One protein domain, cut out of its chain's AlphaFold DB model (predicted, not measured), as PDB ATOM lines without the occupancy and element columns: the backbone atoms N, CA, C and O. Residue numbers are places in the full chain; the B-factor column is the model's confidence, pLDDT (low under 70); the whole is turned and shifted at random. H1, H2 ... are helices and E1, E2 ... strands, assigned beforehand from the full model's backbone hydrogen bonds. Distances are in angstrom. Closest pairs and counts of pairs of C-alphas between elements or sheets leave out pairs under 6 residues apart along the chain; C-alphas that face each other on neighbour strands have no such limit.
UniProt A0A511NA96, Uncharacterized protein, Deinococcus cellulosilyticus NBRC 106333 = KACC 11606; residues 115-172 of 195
ATOM      1  N   LEU A 115      44.961   0.321 -12.648       95.62
ATOM      2  CA  LEU A 115      43.762   0.198 -11.837       95.62
ATOM      3  C   LEU A 115      44.150   0.273 -10.364       95.62
ATOM      4  O   LEU A 115      45.101  -0.370  -9.917       95.62
ATOM      5  N   TYR A 116      43.381   1.046  -9.613       96.19
ATOM      6  CA  TYR A 116      43.559   1.218  -8.186       96.19
ATOM      7  C   TYR A 116      42.238   1.018  -7.455       96.19
ATOM      8  O   TYR A 116      41.169   1.255  -8.020       96.19
ATOM      9  N   ARG A 117      42.313   0.626  -6.183       95.56
ATOM     10  CA  ARG A 117      41.155   0.530  -5.290       95.56
ATOM     11  C   ARG A 117      41.404   1.216  -3.951       95.56
ATOM     12  O   ARG A 117      42.533   1.260  -3.472       95.56
ATOM     13  N   THR A 118      40.339   1.713  -3.334       94.50
ATOM     14  CA  THR A 118      40.346   2.293  -1.984       94.50
ATOM     15  C   THR A 118      39.060   1.914  -1.240       94.50
ATOM     16  O   THR A 118      38.008   1.823  -1.877       94.50
ATOM     17  N   PRO A 119      39.092   1.669   0.085       94.69
ATOM     18  CA  PRO A 119      37.873   1.492   0.879       94.69
ATOM     19  C   PRO A 119      37.101   2.807   1.062       94.69
ATOM     20  O   PRO A 119      35.935   2.803   1.463       94.69
ATOM     21  N   GLU A 120      37.740   3.946   0.784       93.12
ATOM     22  CA  GLU A 120      37.082   5.242   0.810       93.12
ATOM     23  C   GLU A 120      36.037   5.349  -0.308       93.12
ATOM     24  O   GLU A 120      36.101   4.679  -1.343       93.12
ATOM     25  N   LYS A 121      35.051   6.226  -0.105       92.25
ATOM     26  CA  LYS A 121      33.981   6.496  -1.075       92.25
ATOM     27  C   LYS A 121      34.051   7.942  -1.568       92.25
ATOM     28  O   LYS A 121      33.127   8.710  -1.293       92.25
ATOM     29  N   PRO A 122      35.127   8.338  -2.279       92.06
ATOM     30  CA  PRO A 122      35.204   9.665  -2.875       92.06
ATOM     31  C   PRO A 122      34.053   9.869  -3.866       92.06
ATOM     32  O   PRO A 122      33.530   8.912  -4.453       92.06
ATOM     33  N   SER A 123      33.632  11.121  -4.046       93.12
ATOM     34  CA  SER A 123      32.592  11.445  -5.021       93.12
ATOM     35  C   SER A 123      33.113  11.232  -6.448       93.12
ATOM     36  O   SER A 123      34.285  11.476  -6.741       93.12
ATOM     37  N   PHE A 124      32.243  10.798  -7.366       93.81
ATOM     38  CA  PHE A 124      32.629  10.658  -8.774       93.81
ATOM     39  C   PHE A 124      33.016  12.005  -9.408       93.81
ATOM     40  O   PHE A 124      33.852  12.034 -10.306       93.81
ATOM     41  N   GLU A 125      32.472  13.125  -8.921       94.50
ATOM     42  CA  GLU A 125      32.867  14.461  -9.378       94.50
ATOM     43  C   GLU A 125      34.310  14.806  -9.006       94.50
ATOM     44  O   GLU A 125      35.039  15.365  -9.826       94.50
ATOM     45  N   ASP A 126      34.743  14.458  -7.794       93.44
ATOM     46  CA  ASP A 126      36.118  14.707  -7.356       93.44
ATOM     47  C   ASP A 126      37.097  13.832  -8.131       93.44
ATOM     48  O   ASP A 126      38.119  14.322  -8.609       93.44
ATOM     49  N   LEU A 127      36.745  12.563  -8.349       94.00
ATOM     50  CA  LEU A 127      37.530  11.661  -9.190       94.00
ATOM     51  C   LEU A 127      37.633  12.177 -10.632       94.00
ATOM     52  O   LEU A 127      38.705  12.138 -11.238       94.00
ATOM     53  N   LYS A 128      36.546  12.739 -11.171       94.31
ATOM     54  CA  LYS A 128      36.562  13.366 -12.494       94.31
ATOM     55  C   LYS A 128      37.518  14.557 -12.548       94.31
ATOM     56  O   LYS A 128      38.299  14.651 -13.495       94.31
ATOM     57  N   LYS A 129      37.487  15.442 -11.543       94.25
ATOM     58  CA  LYS A 129      38.391  16.605 -11.434       94.25
ATOM     59  C   LYS A 129      39.857  16.193 -11.288       94.25
ATOM     60  O   LYS A 129      40.732  16.906 -11.763       94.25
ATOM     61  N   GLN A 130      40.118  15.041 -10.672       92.75
ATOM     62  CA  GLN A 130      41.452  14.440 -10.570       92.75
ATOM     63  C   GLN A 130      41.944  13.801 -11.882       92.75
ATOM     64  O   GLN A 130      43.067  13.312 -11.922       92.75
ATOM     65  N   GLY A 131      41.136  13.775 -12.946       94.00
ATOM     66  CA  GLY A 131      41.556  13.282 -14.262       94.00
ATOM     67  C   GLY A 131      41.403  11.775 -14.484       94.00
ATOM     68  O   GLY A 131      41.823  11.283 -15.526       94.00
ATOM     69  N   TRP A 132      40.757  11.038 -13.569       95.69
ATOM     70  CA  TRP A 132      40.536   9.596 -13.740       95.69
ATOM     71  C   TRP A 132      39.716   9.295 -15.000       95.69
ATOM     72  O   TRP A 132      38.748   9.997 -15.306       95.69
ATOM     73  N   ALA A 133      40.097   8.248 -15.737       95.94
ATOM     74  CA  ALA A 133      39.417   7.856 -16.969       95.94
ATOM     75  C   ALA A 133      38.139   7.072 -16.658       95.94
ATOM     76  O   ALA A 133      37.090   7.375 -17.232       95.94
ATOM     77  N   TYR A 134      38.224   6.134 -15.709       96.50
ATOM     78  CA  TYR A 134      37.096   5.327 -15.259       96.50
ATOM     79  C   TYR A 134      36.995   5.280 -13.733       96.50
ATOM     80  O   TYR A 134      38.011   5.348 -13.040       96.50
ATOM     81  N   ALA A 135      35.775   5.128 -13.214       96.00
ATOM     82  CA  ALA A 135      35.524   4.818 -11.812       96.00
ATOM     83  C   ALA A 135      34.238   4.009 -11.609       96.00
ATOM     84  O   ALA A 135      33.243   4.194 -12.314       96.00
ATOM     85  N   TRP A 136      34.255   3.133 -10.608       95.31
ATOM     86  CA  TRP A 136      33.102   2.343 -10.176       95.31
ATOM     87  C   TRP A 136      33.251   1.927  -8.715       95.31
ATOM     88  O   TRP A 136      34.287   2.151  -8.091       95.31
ATOM     89  N   ARG A 137      32.204   1.338  -8.140       94.06
ATOM     90  CA  ARG A 137      32.194   0.897  -6.745       94.06
ATOM     91  C   ARG A 137      31.622  -0.496  -6.609       94.06
ATOM     92  O   ARG A 137      30.662  -0.867  -7.282       94.06
ATOM     93  N   THR A 138      32.196  -1.232  -5.680       91.06
ATOM     94  CA  THR A 138      31.714  -2.525  -5.209       91.06
ATOM     95  C   THR A 138      31.135  -2.344  -3.808       91.06
ATOM     96  O   THR A 138      31.088  -1.233  -3.266       91.06
ATOM     97  N   SER A 139      30.706  -3.437  -3.180       87.75
ATOM     98  CA  SER A 139      30.240  -3.397  -1.791       87.75
ATOM     99  C   SER A 139      31.322  -2.919  -0.813       87.75
ATOM    100  O   SER A 139      30.989  -2.363   0.236       87.75
ATOM    101  N   THR A 140      32.600  -3.106  -1.157       90.00
ATOM    102  CA  THR A 140      33.743  -2.903  -0.259       90.00
ATOM    103  C   THR A 140      34.681  -1.780  -0.687       90.00
ATOM    104  O   THR A 140      35.256  -1.137   0.186       90.00
ATOM    105  N   HIS A 141      34.835  -1.516  -1.989       94.69
ATOM    106  CA  HIS A 141      35.846  -0.584  -2.494       94.69
ATOM    107  C   HIS A 141      35.321   0.324  -3.608       94.69
ATOM    108  O   HIS A 141      34.443  -0.046  -4.389       94.69
ATOM    109  N   THR A 142      35.929   1.502  -3.722       94.94
ATOM    110  CA  THR A 142      35.898   2.335  -4.924       94.94
ATOM    111  C   THR A 142      37.103   1.990  -5.788       94.94
ATOM    112  O   THR A 142      38.229   1.965  -5.295       94.94
ATOM    113  N   TYR A 143      36.866   1.747  -7.071       96.00
ATOM    114  CA  TYR A 143      37.886   1.482  -8.075       96.00
ATOM    115  C   TYR A 143      38.038   2.693  -8.992       96.00
ATOM    116  O   TYR A 143      37.043   3.312  -9.379       96.00
ATOM    117  N   VAL A 144      39.281   3.009  -9.350       96.06
ATOM    118  CA  VAL A 144      39.628   4.089 -10.278       96.06
ATOM    119  C   VAL A 144      40.690   3.619 -11.256       96.06
ATOM    120  O   VAL A 144      41.650   2.947 -10.878       96.06
ATOM    121  N   GLU A 145      40.517   3.968 -12.524       96.00
ATOM    122  CA  GLU A 145      41.414   3.556 -13.596       96.00
ATOM    123  C   GLU A 145      41.867   4.763 -14.415       96.00
ATOM    124  O   GLU A 145      41.061   5.612 -14.813       96.00
ATOM    125  N   GLY A 146      43.166   4.841 -14.681       94.69
ATOM    126  CA  GLY A 146      43.763   5.937 -15.429       94.69
ATOM    127  C   GLY A 146      45.244   5.719 -15.705       94.69
ATOM    128  O   GLY A 146      45.801   4.659 -15.417       94.69
ATOM    129  N   ASP A 147      45.870   6.744 -16.272       91.31
ATOM    130  CA  ASP A 147      47.290   6.711 -16.651       91.31
ATOM    131  C   ASP A 147      48.187   7.350 -15.573       91.31
ATOM    132  O   ASP A 147      49.412   7.270 -15.634       91.31
ATOM    133  N   GLN A 148      47.563   7.975 -14.574       89.31
ATOM    134  CA  GLN A 148      48.206   8.612 -13.432       89.31
ATOM    135  C   GLN A 148      48.673   7.614 -12.363       89.31
ATOM    136  O   GLN A 148      48.236   6.462 -12.319       89.31
ATOM    137  N   ASP A 149      49.589   8.068 -11.507       87.12
ATOM    138  CA  ASP A 149      50.102   7.294 -10.375       87.12
ATOM    139  C   ASP A 149      49.057   7.126  -9.260       87.12
ATOM    140  O   ASP A 149      48.069   7.861  -9.175       87.12
ATOM    141  N   ALA A 150      49.307   6.150  -8.384       81.94
ATOM    142  CA  ALA A 150      48.456   5.846  -7.242       81.94
ATOM    143  C   ALA A 150      48.308   7.072  -6.320       81.94
ATOM    144  O   ALA A 150      49.318   7.582  -5.823       81.94
ATOM    145  N   PRO A 151      47.082   7.528  -6.015       80.06
ATOM    146  CA  PRO A 151      46.876   8.473  -4.927       80.06
ATOM    147  C   PRO A 151      47.225   7.840  -3.579       80.06
ATOM    148  O   PRO A 151      47.230   6.617  -3.418       80.06
ATOM    149  N   ALA A 152      47.435   8.676  -2.564       83.69
ATOM    150  CA  ALA A 152      47.551   8.191  -1.192       83.69
ATOM    151  C   ALA A 152      46.311   7.357  -0.802       83.69
ATOM    152  O   ALA A 152      45.182   7.680  -1.179       83.69
ATOM    153  N   GLY A 153      46.531   6.257  -0.077       85.25
ATOM    154  CA  GLY A 153      45.460   5.354   0.368       85.25
ATOM    155  C   GLY A 153      44.875   4.444  -0.718       85.25
ATOM    156  O   GLY A 153      43.942   3.698  -0.430       85.25
ATOM    157  N   HIS A 154      45.405   4.480  -1.944       91.62
ATOM    158  CA  HIS A 154      44.983   3.592  -3.023       91.62
ATOM    159  C   HIS A 154      45.956   2.425  -3.197       91.62
ATOM    160  O   HIS A 154      47.170   2.608  -3.290       91.62
ATOM    161  N   GLU A 155      45.410   1.218  -3.279       93.94
ATOM    162  CA  GLU A 155      46.152  -0.002  -3.586       93.94
ATOM    163  C   GLU A 155      46.071  -0.282  -5.090       93.94
ATOM    164  O   GLU A 155      44.984  -0.254  -5.670       93.94
ATOM    165  N   GLN A 156      47.210  -0.560  -5.732       94.69
ATOM    166  CA  GLN A 156      47.227  -0.972  -7.134       94.69
ATOM    167  C   GLN A 156      46.783  -2.425  -7.270       94.69
ATOM    168  O   GLN A 156      47.280  -3.304  -6.573       94.69
ATOM    169  N   VAL A 157      45.888  -2.675  -8.219       94.62
ATOM    170  CA  VAL A 157      45.395  -4.011  -8.556       94.62
ATOM    171  C   VAL A 157      45.387  -4.188 -10.070       94.62
ATOM    172  O   VAL A 157      45.428  -3.217 -10.823       94.62
ATOM    173  N   GLU A 158      45.354  -5.430 -10.543       92.00
ATOM    174  CA  GLU A 158      45.315  -5.690 -11.985       92.00
ATOM    175  C   GLU A 158      43.896  -5.594 -12.550       92.00
ATOM    176  O   GLU A 158      43.705  -4.971 -13.594       92.00
ATOM    177  N   TYR A 159      42.914  -6.166 -11.844       90.81
ATOM    178  CA  TYR A 159      41.500  -6.206 -12.233       90.81
ATOM    179  C   TYR A 159      40.581  -6.121 -11.017       90.81
ATOM    180  O   TYR A 159      40.935  -6.547  -9.917       90.81
ATOM    181  N   CYS A 160      39.372  -5.605 -11.230       90.44
ATOM    182  CA  CYS A 160      38.292  -5.716 -10.256       90.44
ATOM    183  C   CYS A 160      37.651  -7.098 -10.372       90.44
ATOM    184  O   CYS A 160      36.963  -7.356 -11.353       90.44
ATOM    185  N   THR A 161      37.836  -7.957  -9.372       85.31
ATOM    186  CA  THR A 161      37.208  -9.291  -9.302       85.31
ATOM    187  C   THR A 161      35.852  -9.277  -8.602       85.31
ATOM    188  O   THR A 161      35.029 -10.168  -8.815       85.31
ATOM    189  N   ASP A 162      35.622  -8.272  -7.758       85.12
ATOM    190  CA  ASP A 162      34.420  -8.154  -6.943       85.12
ATOM    191  C   ASP A 162      33.188  -7.808  -7.800       85.12
ATOM    192  O   ASP A 162      33.303  -7.059  -8.778       85.12
ATOM    193  N   PRO A 163      31.987  -8.274  -7.408       83.19
ATOM    194  CA  PRO A 163      30.744  -7.836  -8.024       83.19
ATOM    195  C   PRO A 163      30.576  -6.324  -7.895       83.19
ATOM    196  O   PRO A 163      30.647  -5.760  -6.797       83.19
ATOM    197  N   VAL A 164      30.332  -5.664  -9.022       84.31
ATOM    198  CA  VAL A 164      30.174  -4.214  -9.036       84.31
ATOM    199  C   VAL A 164      28.759  -3.829  -8.633       84.31
ATOM    200  O   VAL A 164      27.788  -4.427  -9.091       84.31
ATOM    201  N   THR A 165      28.642  -2.812  -7.785       83.81
ATOM    202  CA  THR A 165      27.371  -2.378  -7.193       83.81
ATOM    203  C   THR A 165      26.922  -1.004  -7.665       83.81
ATOM    204  O   THR A 165      25.745  -0.685  -7.561       83.81
ATOM    205  N   GLU A 166      27.828  -0.163  -8.157       87.25
ATOM    206  CA  GLU A 166      27.512   1.192  -8.613       87.25
ATOM    207  C   GLU A 166      28.552   1.658  -9.636       87.25
ATOM    208  O   GLU A 166      29.743   1.369  -9.507       87.25
ATOM    209  N   ASP A 167      28.111   2.406 -10.642       87.06
ATOM    210  CA  ASP A 167      28.993   3.190 -11.502       87.06
ATOM    211  C   ASP A 167      28.529   4.652 -11.557       87.06
ATOM    212  O   ASP A 167      27.614   5.069 -10.848       87.06
ATOM    213  N   ILE A 168      29.161   5.448 -12.415       85.75
ATOM    214  CA  ILE A 168      28.849   6.872 -12.587       85.75
ATOM    215  C   ILE A 168      27.400   7.168 -13.019       85.75
ATOM    216  O   ILE A 168      26.961   8.312 -12.926       85.75
ATOM    217  N   ARG A 169      26.655   6.166 -13.507       85.06
ATOM    218  CA  ARG A 169      25.234   6.271 -13.883       85.06
ATOM    219  C   ARG A 169      24.308   5.916 -12.719       85.06
ATOM    220  O   ARG A 169      23.097   6.078 -12.847       85.06
ATOM    221  N   GLY A 170      24.865   5.461 -11.598       83.19
ATOM    222  CA  GLY A 170      24.154   5.126 -10.375       83.19
ATOM    223  C   GLY A 170      24.253   3.644  -9.997       83.19
ATOM    224  O   GLY A 170      25.085   2.900 -10.530       83.19
ATOM    225  N   PRO A 171      23.416   3.207  -9.037       79.19
ATOM    226  CA  PRO A 171      23.414   1.836  -8.551       79.19
ATOM    227  C   PRO A 171      23.163   0.823  -9.666       79.19
ATOM    228  O   PRO A 171      22.281   0.983 -10.513       79.19
ATOM    229  N   LEU A 172      23.932  -0.257  -9.633       72.69
ATOM    230  CA  LEU A 172      23.801  -1.385 -10.534       72.69
ATOM    231  C   LEU A 172      22.777  -2.345  -9.962       72.69
ATOM    232  O   LEU A 172      22.996  -2.958  -8.923       72.69
TER     233      LEU A 172
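Overview. This is residues 115 to 172 of the 195 residues of an uncharacterized protein of Deinococcus cellulosilyticus NBRC 106333 = KACC 11606 (UniProt A0A511NA96). One strongly twisted antiparallel sheet of five short strands makes a wall, and a single short helix, H1, grazes it near E2 and E3. From E1 the chain passes through H1 and returns to the sheet in E2, with E3 lying between those two strands. The printed part has 58 residues with one named helix and five named strands, in the chain order E1 H1 E2 E3 E4 E5, while the order across the sheet is E4 E1 E3 E2 E5. The class is mixed, helices and strands, though under half of the residues, 27, are in named elements. The whole is compact, with a radius of gyration of the C-alphas of 10.3 A, and its rounded outline spans 27 by 22 by 17 A.

Arrangement. Start at E1, residues 115 to 118, an inner strand. Its antiparallel neighbour E3, residues 142 to 146, stands at 151 degrees to it; look at N 116 and O 144, 2.9 A apart and within hydrogen-bond range. Next find H1, residues 124 to 129, which is on the sheet but only grazes it, with residues 124 to 128; in it each O i to N i+4 pair is within hydrogen-bond range. E2, residues 134 to 138, comes closest to H1 at the C-alphas of Phe 124 and Ala 135, 7.2 A apart. E1, H1 and E2 form a split strand-helix-strand unit, two strands running the same way with E3 between them, and its crossover is right-handed. E2 and E3 form a hairpin, antiparallel at 161 degrees, with N 143 and O 136 at 2.8 A. Edge strand E4, residues 155 to 157, is antiparallel to E1 at 140 degrees, with N 155 and O 117 at 2.9 A. Edge strand E5, residues 164 to 167, is antiparallel to E2 at 139 degrees, with N 137 and O 166 at 2.8 A. E1 and E5 are apart, as are E2 and E4.

Along the chain. Find C-alpha 115 at (43.762, 0.198, -11.837), where E1 begins its 10.6 A. H1 starts at C-alpha 124, (32.629, 10.658, -8.774), and measures 8.7 A. E2 and E3 are the longest strands, 13.8 A and 13.6 A. E4 measures 6.4 A, and E5 measures 7.9 A, ending at C-alpha 167, (28.993, 3.190, -11.502). Just beyond, residues 170 to 171 pair antiparallel with residues 166 to 167 of E5.

Size, cuts and confidence. The two C-alphas farthest apart are those of Asp 149 and Leu 172, 27.7 A. The printed part has no cut and no long link. Its mean pLDDT is 90.7, and no printed residue is under 70.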